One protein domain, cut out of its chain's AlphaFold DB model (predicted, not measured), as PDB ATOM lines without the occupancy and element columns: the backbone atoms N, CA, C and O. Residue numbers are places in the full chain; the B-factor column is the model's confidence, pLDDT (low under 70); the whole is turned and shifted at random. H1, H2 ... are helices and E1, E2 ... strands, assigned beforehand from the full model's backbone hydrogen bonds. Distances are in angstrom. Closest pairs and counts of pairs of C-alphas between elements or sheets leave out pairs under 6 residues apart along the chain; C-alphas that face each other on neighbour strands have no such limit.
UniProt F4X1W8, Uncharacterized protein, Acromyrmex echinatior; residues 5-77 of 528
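This is residues 5 to 77 of the 528 residues of an uncharacterized protein of Acromyrmex echinatior (UniProt F4X1W8). A twisted sheet of five antiparallel strands forms a wall, with one short helix, H1, packed along the strands over one face near E3, and no named helix over the other face. Four strands follow one another in hairpins; after H1 the chain crosses to the far edge of the sheet, where E5 pairs with E1, and residues 34 to 44 make a long loop between E3 and E4. The printed part has 73 residues with one named helix and five named strands, in the order E1 E2 E3 E4 H1 E5 along the chain, and the sheet's order is E4 E3 E2 E1 E5. The class is mixed, helices and strands; the whole is compact, with a radius of gyration of the C-alphas of 12.0 A and spans of 35 by 27 by 19 A.

The inner strands E3, residues 24 to 33, and E2, residues 13 to 19, are an antiparallel hairpin, with N 26 and O 17 2.8 A apart, within hydrogen-bond range. E3 bends by 86 degrees at residue 30. On one side of E3 is the edge strand E4, residues 45 to 51, antiparallel to it at 160 degrees between directions, with N 47 and O 29 at 2.8 A; E3 and E4 are also a hairpin. E1, residues 5 to 9, is the antiparallel neighbour of E2, with N 7 and O 14 at 2.9 A. E1 to E4 form a meander, each strand the antiparallel neighbour of the one before. The edge strand E5, residues 72 to 77, is antiparallel to E1 at 162 degrees, with N 6 and O 75 at 2.8 A. H1, residues 54 to 63, is on the sheet, giving two layers, a helix on one face of a sheet. Its height over the sheet is 9.0 A. It lies over E3 and only just over E4, on which 3 of its C-alphas fall. It runs along the strands, at 3 degrees to E3 on the local plane. The closest C-alphas of H1 and E3 are those of Val 54 and Tyr 25, 6.3 A apart. In H1 every O i to N i+4 pair is within hydrogen-bond range. E4 and E5 are apart.

E1 begins at C-alpha 5, (166.709, 198.864, 147.156). E2 is 20.2 A from first to last C-alpha, E3 20.7 A, E4 19.0 A, E5 15.7 A, H1 14.4 A and E1 13.3 A. H1 begins at C-alpha 54, (170.586, 189.198, 138.560). E5 ends at C-alpha 77, (167.109, 203.342, 148.157).

The two C-alphas farthest apart, those of Ala 21 and Gly 68, are 36.6 A apart. The printed part has no cut. The link from E3 to E4 is long, with 11 residues. The mean pLDDT of the printed part is 85.0, and residues 21 to 22 are under 70.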
ATOM      1  N   GLY A   5     168.124 198.704 146.844       90.75
ATOM      2  CA  GLY A   5     166.709 198.864 147.156       90.75
ATOM      3  C   GLY A   5     166.139 197.780 148.064       90.75
ATOM      4  O   GLY A   5     166.844 196.890 148.541       90.75
ATOM      5  N   ILE A   6     164.831 197.878 148.282       90.62
ATOM      6  CA  ILE A   6     164.008 196.878 148.958       90.62
ATOM      7  C   ILE A   6     162.984 196.327 147.962       90.62
ATOM      8  O   ILE A   6     162.321 197.085 147.250       90.62
ATOM      9  N   LEU A   7     162.857 195.003 147.921       88.19
ATOM     10  CA  LEU A   7     161.830 194.278 147.182       88.19
ATOM     11  C   LEU A   7     160.753 193.830 148.179       88.19
ATOM     12  O   LEU A   7     161.028 193.024 149.065       88.19
ATOM     13  N   HIS A   8     159.546 194.372 148.044       86.94
ATOM     14  CA  HIS A   8     158.458 194.208 149.008       86.94
ATOM     15  C   HIS A   8     157.269 193.493 148.358       86.94
ATOM     16  O   HIS A   8     156.665 194.012 147.420       86.94
ATOM     17  N   PHE A   9     156.942 192.303 148.853       84.38
ATOM     18  CA  PHE A   9     155.748 191.531 148.510       84.38
ATOM     19  C   PHE A   9     154.703 191.646 149.630       84.38
ATOM     20  O   PHE A   9     155.018 192.063 150.740       84.38
ATOM     21  N   THR A  10     153.472 191.189 149.384       80.75
ATOM     22  CA  THR A  10     152.369 191.230 150.367       80.75
ATOM     23  C   THR A  10     152.612 190.472 151.678       80.75
ATOM     24  O   THR A  10     151.870 190.677 152.632       80.75
ATOM     25  N   ASN A  11     153.607 189.583 151.735       81.38
ATOM     26  CA  ASN A  11     153.910 188.731 152.891       81.38
ATOM     27  C   ASN A  11     155.416 188.570 153.194       81.38
ATOM     28  O   ASN A  11     155.766 187.893 154.158       81.38
ATOM     29  N   CYS A  12     156.311 189.187 152.415       83.75
ATOM     30  CA  CYS A  12     157.754 189.161 152.667       83.75
ATOM     31  C   CYS A  12     158.469 190.397 152.093       83.75
ATOM     32  O   CYS A  12     158.043 190.988 151.100       83.75
ATOM     33  N   CYS A  13     159.567 190.803 152.729       88.06
ATOM     34  CA  CYS A  13     160.329 191.998 152.386       88.06
ATOM     35  C   CYS A  13     161.836 191.694 152.383       88.06
ATOM     36  O   CYS A  13     162.347 191.098 153.328       88.06
ATOM     37  N   TYR A  14     162.543 192.098 151.326       89.00
ATOM     38  CA  TYR A  14     163.933 191.706 151.080       89.00
ATOM     39  C   TYR A  14     164.826 192.900 150.739       89.00
ATOM     40  O   TYR A  14     164.431 193.771 149.961       89.00
ATOM     41  N   GLY A  15     166.061 192.907 151.241       90.88
ATOM     42  CA  GLY A  15     167.084 193.863 150.811       90.88
ATOM     43  C   GLY A  15     167.837 193.355 149.581       90.88
ATOM     44  O   GLY A  15     168.147 192.167 149.496       90.88
ATOM     45  N   PHE A  16     168.173 194.234 148.636       91.62
ATOM     46  CA  PHE A  16     169.067 193.882 147.528       91.62
ATOM     47  C   PHE A  16     169.984 195.043 147.131       91.62
ATOM     48  O   PHE A  16     169.608 196.215 147.221       91.62
ATOM     49  N   TRP A  17     171.181 194.720 146.640       92.62
ATOM     50  CA  TRP A  17     172.047 195.696 145.980       92.62
ATOM     51  C   TRP A  17     172.976 195.061 144.945       92.62
ATOM     52  O   TRP A  17     173.273 193.871 144.991       92.62
ATOM     53  N   TYR A  18     173.460 195.870 144.009       88.38
ATOM     54  CA  TYR A  18     174.559 195.517 143.114       88.38
ATOM     55  C   TYR A  18     175.818 196.305 143.493       88.38
ATOM     56  O   TYR A  18     175.797 197.540 143.549       88.38
ATOM     57  N   SER A  19     176.916 195.591 143.743       81.25
ATOM     58  CA  SER A  19     178.224 196.182 144.028       81.25
ATOM     59  C   SER A  19     179.084 196.183 142.771       81.25
ATOM     60  O   SER A  19     179.369 195.134 142.195       81.25
ATOM     61  N   ARG A  20     179.550 197.370 142.373       72.31
ATOM     62  CA  ARG A  20     180.504 197.522 141.265       72.31
ATOM     63  C   ARG A  20     181.887 196.964 141.606       72.31
ATOM     64  O   ARG A  20     182.521 196.395 140.732       72.31
ATOM     65  N   ALA A  21     182.323 197.088 142.863       59.00
ATOM     66  CA  ALA A  21     183.657 196.672 143.299       59.00
ATOM     67  C   ALA A  21     183.855 195.144 143.266       59.00
ATOM     68  O   ALA A  21     184.952 194.672 142.999       59.00
ATOM     69  N   THR A  22     182.790 194.371 143.502       65.44
ATOM     70  CA  THR A  22     182.812 192.895 143.437       65.44
ATOM     71  C   THR A  22     182.101 192.336 142.202       65.44
ATOM     72  O   THR A  22     182.039 191.120 142.038       65.44
ATOM     73  N   ASN A  23     181.552 193.199 141.334       79.31
ATOM     74  CA  ASN A  23     180.754 192.833 140.155       79.31
ATOM     75  C   ASN A  23     179.626 191.817 140.471       79.31
ATOM     76  O   ASN A  23     179.298 190.953 139.659       79.31
ATOM     77  N   CYS A  24     179.047 191.901 141.675       84.25
ATOM     78  CA  CYS A  24     178.101 190.922 142.214       84.25
ATOM     79  C   CYS A  24     176.791 191.564 142.681       84.25
ATOM     80  O   CYS A  24     176.746 192.714 143.134       84.25
ATOM     81  N   TYR A  25     175.725 190.772 142.602       87.25
ATOM     82  CA  TYR A  25     174.405 191.061 143.146       87.25
ATOM     83  C   TYR A  25     174.263 190.408 144.521       87.25
ATOM     84  O   TYR A  25     174.632 189.251 144.706       87.25
ATOM     85  N   TYR A  26     173.713 191.151 145.471       90.50
ATOM     86  CA  TYR A  26     173.551 190.764 146.865       90.50
ATOM     87  C   TYR A  26     172.067 190.768 147.220       90.50
ATOM     88  O   TYR A  26     171.334 191.681 146.832       90.50
ATOM     89  N   TYR A  27     171.647 189.758 147.973       89.50
ATOM     90  CA  TYR A  27     170.268 189.534 148.397       89.50
ATOM     91  C   TYR A  27     170.255 189.183 149.881       89.50
ATOM     92  O   TYR A  27     170.826 188.169 150.278       89.50
ATOM     93  N   LEU A  28     169.616 190.029 150.684       92.56
ATOM     94  CA  LEU A  28     169.386 189.791 152.101       92.56
ATOM     95  C   LEU A  28     167.961 189.267 152.290       92.56
ATOM     96  O   LEU A  28     166.992 190.020 152.132       92.56
ATOM     97  N   ASP A  29     167.864 187.992 152.652       90.06
ATOM     98  CA  ASP A  29     166.647 187.362 153.147       90.06
ATOM     99  C   ASP A  29     166.634 187.454 154.686       90.06
ATOM    100  O   ASP A  29     167.464 186.813 155.336       90.06
ATOM    101  N   PRO A  30     165.766 188.281 155.302       89.19
ATOM    102  CA  PRO A  30     165.709 188.416 156.755       89.19
ATOM    103  C   PRO A  30     164.929 187.277 157.434       89.19
ATOM    104  O   PRO A  30     164.838 187.264 158.663       89.19
ATOM    105  N   TYR A  31     164.340 186.354 156.666       88.69
ATOM    106  CA  TYR A  31     163.521 185.259 157.181       88.69
ATOM    107  C   TYR A  31     164.335 183.968 157.362       88.69
ATOM    108  O   TYR A  31     165.511 183.884 157.014       88.69
ATOM    109  N   GLN A  32     163.705 182.951 157.956       88.81
ATOM    110  CA  GLN A  32     164.361 181.700 158.328       88.81
ATOM    111  C   GLN A  32     164.850 180.916 157.103       88.81
ATOM    112  O   GLN A  32     164.049 180.349 156.359       88.81
ATOM    113  N   CYS A  33     166.170 180.846 156.931       87.62
ATOM    114  CA  CYS A  33     166.845 180.103 155.873       87.62
ATOM    115  C   CYS A  33     167.820 179.050 156.428       87.62
ATOM    116  O   CYS A  33     168.295 179.148 157.565       87.62
ATOM    117  N   ASP A  34     168.135 178.054 155.599       85.19
ATOM    118  CA  ASP A  34     169.193 177.069 155.815       85.19
ATOM    119  C   ASP A  34     170.588 177.609 155.420       85.19
ATOM    120  O   ASP A  34     170.751 178.745 154.968       85.19
ATOM    121  N   THR A  35     171.623 176.772 155.547       82.62
ATOM    122  CA  THR A  35     173.007 177.127 155.168       82.62
ATOM    123  C   THR A  35     173.221 177.322 153.662       82.62
ATOM    124  O   THR A  35     174.295 177.757 153.258       82.62
ATOM    125  N   ASN A  36     172.231 176.987 152.831       81.31
ATOM    126  CA  ASN A  36     172.234 177.174 151.381       81.31
ATOM    127  C   ASN A  36     171.412 178.410 150.960       81.31
ATOM    128  O   ASN A  36     171.242 178.642 149.765       81.31
ATOM    129  N   GLY A  37     170.875 179.170 151.925       83.62
ATOM    130  CA  GLY A  37     169.984 180.308 151.699       83.62
ATOM    131  C   GLY A  37     168.535 179.933 151.388       83.62
ATOM    132  O   GLY A  37     167.721 180.826 151.148       83.62
ATOM    133  N   ARG A  38     168.173 178.646 151.407       86.00
ATOM    134  CA  ARG A  38     166.802 178.196 151.146       86.00
ATOM    135  C   ARG A  38     165.934 178.407 152.373       86.00
ATOM    136  O   ARG A  38     166.310 178.017 153.475       86.00
ATOM    137  N   LYS A  39     164.748 178.965 152.170       86.38
ATOM    138  CA  LYS A  39     163.739 179.149 153.216       86.38
ATOM    139  C   LYS A  39     163.357 177.823 153.900       86.38
ATOM    140  O   LYS A  39     163.106 176.829 153.219       86.38
ATOM    141  N   ILE A  40     163.236 177.842 155.229       88.94
ATOM    142  CA  ILE A  40     162.783 176.719 156.071       88.94
ATOM    143  C   ILE A  40     161.762 177.178 157.125       88.94
ATOM    144  O   ILE A  40     161.648 178.363 157.427       88.94
ATOM    145  N   CYS A  41     160.977 176.240 157.663       82.44
ATOM    146  CA  CYS A  41     159.824 176.542 158.525       82.44
ATOM    147  C   CYS A  41     160.178 176.806 160.001       82.44
ATOM    148  O   CYS A  41     159.423 177.490 160.688       82.44
ATOM    149  N   ALA A  42     161.295 176.258 160.487       84.62
ATOM    150  CA  ALA A  42     161.754 176.383 161.868       84.62
ATOM    151  C   ALA A  42     163.289 176.351 161.939       84.62
ATOM    152  O   ALA A  42     163.944 175.782 161.064       84.62
ATOM    153  N   ASN A  43     163.853 176.923 163.009       83.69
ATOM    154  CA  ASN A  43     165.286 176.942 163.336       83.69
ATOM    155  C   ASN A  43     166.221 177.533 162.253       83.69
ATOM    156  O   ASN A  43     167.427 177.284 162.282       83.69
ATOM    157  N   GLY A  44     165.693 178.331 161.318       85.25
ATOM    158  CA  GLY A  44     166.493 179.011 160.295       85.25
ATOM    159  C   GLY A  44     166.996 180.392 160.710       85.25
ATOM    160  O   GLY A  44     166.426 181.049 161.580       85.25
ATOM    161  N   ASN A  45     168.047 180.855 160.035       83.50
ATOM    162  CA  ASN A  45     168.650 182.177 160.234       83.50
ATOM    163  C   ASN A  45     168.426 183.069 159.006       83.50
ATOM    164  O   ASN A  45     168.250 182.561 157.903       83.50
ATOM    165  N   ALA A  46     168.502 184.390 159.184       87.50
ATOM    166  CA  ALA A  46     168.584 185.324 158.061       87.50
ATOM    167  C   ALA A  46     169.829 185.032 157.198       87.50
ATOM    168  O   ALA A  46     170.897 184.714 157.730       87.50
ATOM    169  N   CYS A  47     169.713 185.170 155.876       86.44
ATOM    170  CA  CYS A  47     170.765 184.821 154.925       86.44
ATOM    171  C   CYS A  47     171.142 185.991 154.007       86.44
ATOM    172  O   CYS A  47     170.278 186.662 153.441       86.44
ATOM    173  N   LEU A  48     172.447 186.195 153.800       91.00
ATOM    174  CA  LEU A  48     172.986 187.067 152.758       91.00
ATOM    175  C   LEU A  48     173.541 186.212 151.613       91.00
ATOM    176  O   LEU A  48     174.628 185.645 151.718       91.00
ATOM    177  N   CYS A  49     172.805 186.147 150.508       84.69
ATOM    178  CA  CYS A  49     173.224 185.456 149.293       84.69
ATOM    179  C   CYS A  49     173.977 186.400 148.342       84.69
ATOM    180  O   CYS A  49     173.648 187.586 148.235       84.69
ATOM    181  N   ILE A  50     174.946 185.853 147.601       88.56
ATOM    182  CA  ILE A  50     175.752 186.571 146.603       88.56
ATOM    183  C   ILE A  50     175.640 185.842 145.260       88.56
ATOM    184  O   ILE A  50     175.796 184.623 145.198       88.56
ATOM    185  N   PHE A  51     175.384 186.581 144.180       87.00
ATOM    186  CA  PHE A  51     175.174 186.044 142.835       87.00
ATOM    187  C   PHE A  51     175.980 186.820 141.790       87.00
ATOM    188  O   PHE A  51     175.984 188.053 141.785       87.00
ATOM    189  N   SER A  52     176.585 186.115 140.831       86.25
ATOM    190  CA  SER A  52     177.272 186.742 139.692       86.25
ATOM    191  C   SER A  52     176.308 187.293 138.632       86.25
ATOM    192  O   SER A  52     176.725 188.005 137.722       86.25
ATOM    193  N   SER A  53     175.004 187.009 138.743       89.69
ATOM    194  CA  SER A  53     173.979 187.557 137.852       89.69
ATOM    195  C   SER A  53     172.644 187.824 138.553       89.69
ATOM    196  O   SER A  53     172.187 187.056 139.404       89.69
ATOM    197  N   VAL A  54     171.949 188.876 138.107       88.81
ATOM    198  CA  VAL A  54     170.586 189.198 138.560       88.81
ATOM    199  C   VAL A  54     169.587 188.071 138.259       88.81
ATOM    200  O   VAL A  54     168.624 187.891 138.996       88.81
ATOM    201  N   HIS A  55     169.827 187.268 137.215       89.88
ATOM    202  CA  HIS A  55     168.972 186.129 136.875       89.88
ATOM    203  C   HIS A  55     169.056 185.011 137.924       89.88
ATOM    204  O   HIS A  55     168.020 184.486 138.326       89.88
ATOM    205  N   GLN A  56     170.258 184.670 138.406       88.00
ATOM    206  CA  GLN A  56     170.419 183.703 139.500       88.00
ATOM    207  C   GLN A  56     169.777 184.217 140.793       88.00
ATOM    208  O   GLN A  56     169.044 183.467 141.433       88.00
ATOM    209  N   MET A  57     169.973 185.501 141.121       90.19
ATOM    210  CA  MET A  57     169.348 186.136 142.285       90.19
ATOM    211  C   MET A  57     167.816 186.051 142.229       90.19
ATOM    212  O   MET A  57     167.189 185.580 143.172       90.19
ATOM    213  N   VAL A  58     167.205 186.432 141.102       88.62
ATOM    214  CA  VAL A  58     165.746 186.351 140.908       88.62
ATOM    215  C   VAL A  58     165.256 184.899 140.916       88.62
ATOM    216  O   VAL A  58     164.222 184.612 141.514       88.62
ATOM    217  N   LYS A  59     166.000 183.958 140.317       87.88
ATOM    218  CA  LYS A  59     165.671 182.525 140.378       87.88
ATOM    219  C   LYS A  59     165.670 182.012 141.822       87.88
ATOM    220  O   LYS A  59     164.786 181.238 142.173       87.88
ATOM    221  N   HIS A  60     166.612 182.459 142.651       88.44
ATOM    222  CA  HIS A  60     166.684 182.109 144.069       88.44
ATOM    223  C   HIS A  60     165.545 182.744 144.882       88.44
ATOM    224  O   HIS A  60     164.853 182.040 145.609       88.44
ATOM    225  N   MET A  61     165.267 184.039 144.680       86.81
ATOM    226  CA  MET A  61     164.096 184.718 145.259       86.81
ATOM    227  C   MET A  61     162.789 183.972 144.947       86.81
ATOM    228  O   MET A  61     161.941 183.837 145.822       86.81
ATOM    229  N   CYS A  62     162.629 183.447 143.725       84.25
ATOM    230  CA  CYS A  62     161.464 182.643 143.342       84.25
ATOM    231  C   CYS A  62     161.374 181.274 144.040       84.25
ATOM    232  O   CYS A  62     160.275 180.734 144.118       84.25
ATOM    233  N   LEU A  63     162.478 180.714 144.547       85.75
ATOM    234  CA  LEU A  63     162.468 179.481 145.349       85.75
ATOM    235  C   LEU A  63     162.118 179.753 146.825       85.75
ATOM    236  O   LEU A  63     161.506 178.902 147.458       85.75
ATOM    237  N   ASN A  64     162.436 180.945 147.345       85.44
ATOM    238  CA  ASN A  64     162.104 181.374 148.714       85.44
ATOM    239  C   ASN A  64     160.715 182.038 148.851       85.44
ATOM    240  O   ASN A  64     160.389 182.561 149.920       85.44
ATOM    241  N   GLN A  65     159.881 182.040 147.801       78.50
ATOM    242  CA  GLN A  65     158.553 182.661 147.855       78.50
ATOM    243  C   GLN A  65     157.665 182.056 148.959       78.50
ATOM    244  O   GLN A  65     157.840 180.924 149.422       78.50
ATOM    245  N   TYR A  66     156.716 182.854 149.442       76.75
ATOM    246  CA  TYR A  66     155.686 182.392 150.363       76.75
ATOM    247  C   TYR A  66     154.456 181.962 149.570       76.75
ATOM    248  O   TYR A  66     154.136 182.517 148.518       76.75
ATOM    249  N   GLU A  67     153.733 180.972 150.084       74.06
ATOM    250  CA  GLU A  67     152.411 180.665 149.552       74.06
ATOM    251  C   GLU A  67     151.514 181.901 149.722       74.06
ATOM    252  O   GLU A  67     151.622 182.645 150.700       74.06
ATOM    253  N   GLY A  68     150.716 182.208 148.699       71.44
ATOM    254  CA  GLY A  68     149.969 183.467 148.641       71.44
ATOM    255  C   GLY A  68     150.814 184.738 148.433       71.44
ATOM    256  O   GLY A  68     150.260 185.831 148.516       71.44
ATOM    257  N   THR A  69     152.122 184.659 148.135       76.19
ATOM    258  CA  THR A  69     152.881 185.828 147.645       76.19
ATOM    259  C   THR A  69     152.258 186.337 146.340       76.19
ATOM    260  O   THR A  69     152.199 185.605 145.353       76.19
ATOM    261  N   THR A  70     151.800 187.596 146.320       76.12
ATOM    262  CA  THR A  70     151.156 188.198 145.137       76.12
ATOM    263  C   THR A  70     152.085 189.178 144.398       76.12
ATOM    264  O   THR A  70     153.190 188.810 144.001       76.12
ATOM    265  N   GLY A  71     151.641 190.413 144.141       78.62
ATOM    266  CA  GLY A  71     152.441 191.452 143.494       78.62
ATOM    267  C   GLY A  71     153.610 191.934 144.358       78.62
ATOM    268  O   GLY A  71     153.661 191.680 145.561       78.62
ATOM    269  N   PHE A  72     154.540 192.656 143.727       85.81
ATOM    270  CA  PHE A  72     155.697 193.250 144.392       85.81
ATOM    271  C   PHE A  72     155.837 194.740 144.081       85.81
ATOM    272  O   PHE A  72     155.534 195.193 142.974       85.81
ATOM    273  N   PHE A  73     156.377 195.472 145.048       86.94
ATOM    274  CA  PHE A  73     156.849 196.843 144.927       86.94
ATOM    275  C   PHE A  73     158.379 196.866 145.012       86.94
ATOM    276  O   PHE A  73     158.991 196.055 145.710       86.94
ATOM    277  N   LEU A  74     159.004 197.800 144.292       88.62
ATOM    278  CA  LEU A  74     160.455 197.973 144.270       88.62
ATOM    279  C   LEU A  74     160.811 199.361 144.810       88.62
ATOM    280  O   LEU A  74     160.715 200.366 144.103       88.62
ATOM    281  N   HIS A  75     161.219 199.421 146.072       87.31
ATOM    282  CA  HIS A  75     161.592 200.662 146.741       87.31
ATOM    283  C   HIS A  75     163.077 200.942 146.488       87.31
ATOM    284  O   HIS A  75     163.956 200.297 147.059       87.31
ATOM    285  N   ARG A  76     163.377 201.891 145.597       86.81
ATOM    286  CA  ARG A  76     164.752 202.324 145.302       86.81
ATOM    287  C   ARG A  76     165.311 203.105 146.492       86.81
ATOM    288  O   ARG A  76     164.748 204.130 146.861       86.81
ATOM    289  N   ILE A  77     166.430 202.650 147.054       82.50
ATOM    290  CA  ILE A  77     167.109 203.342 148.157       82.50
ATOM    291  C   ILE A  77     168.238 204.210 147.598       82.50
ATOM    292  O   ILE A  77     168.990 203.801 146.711       82.50
TER     293      ILE A  77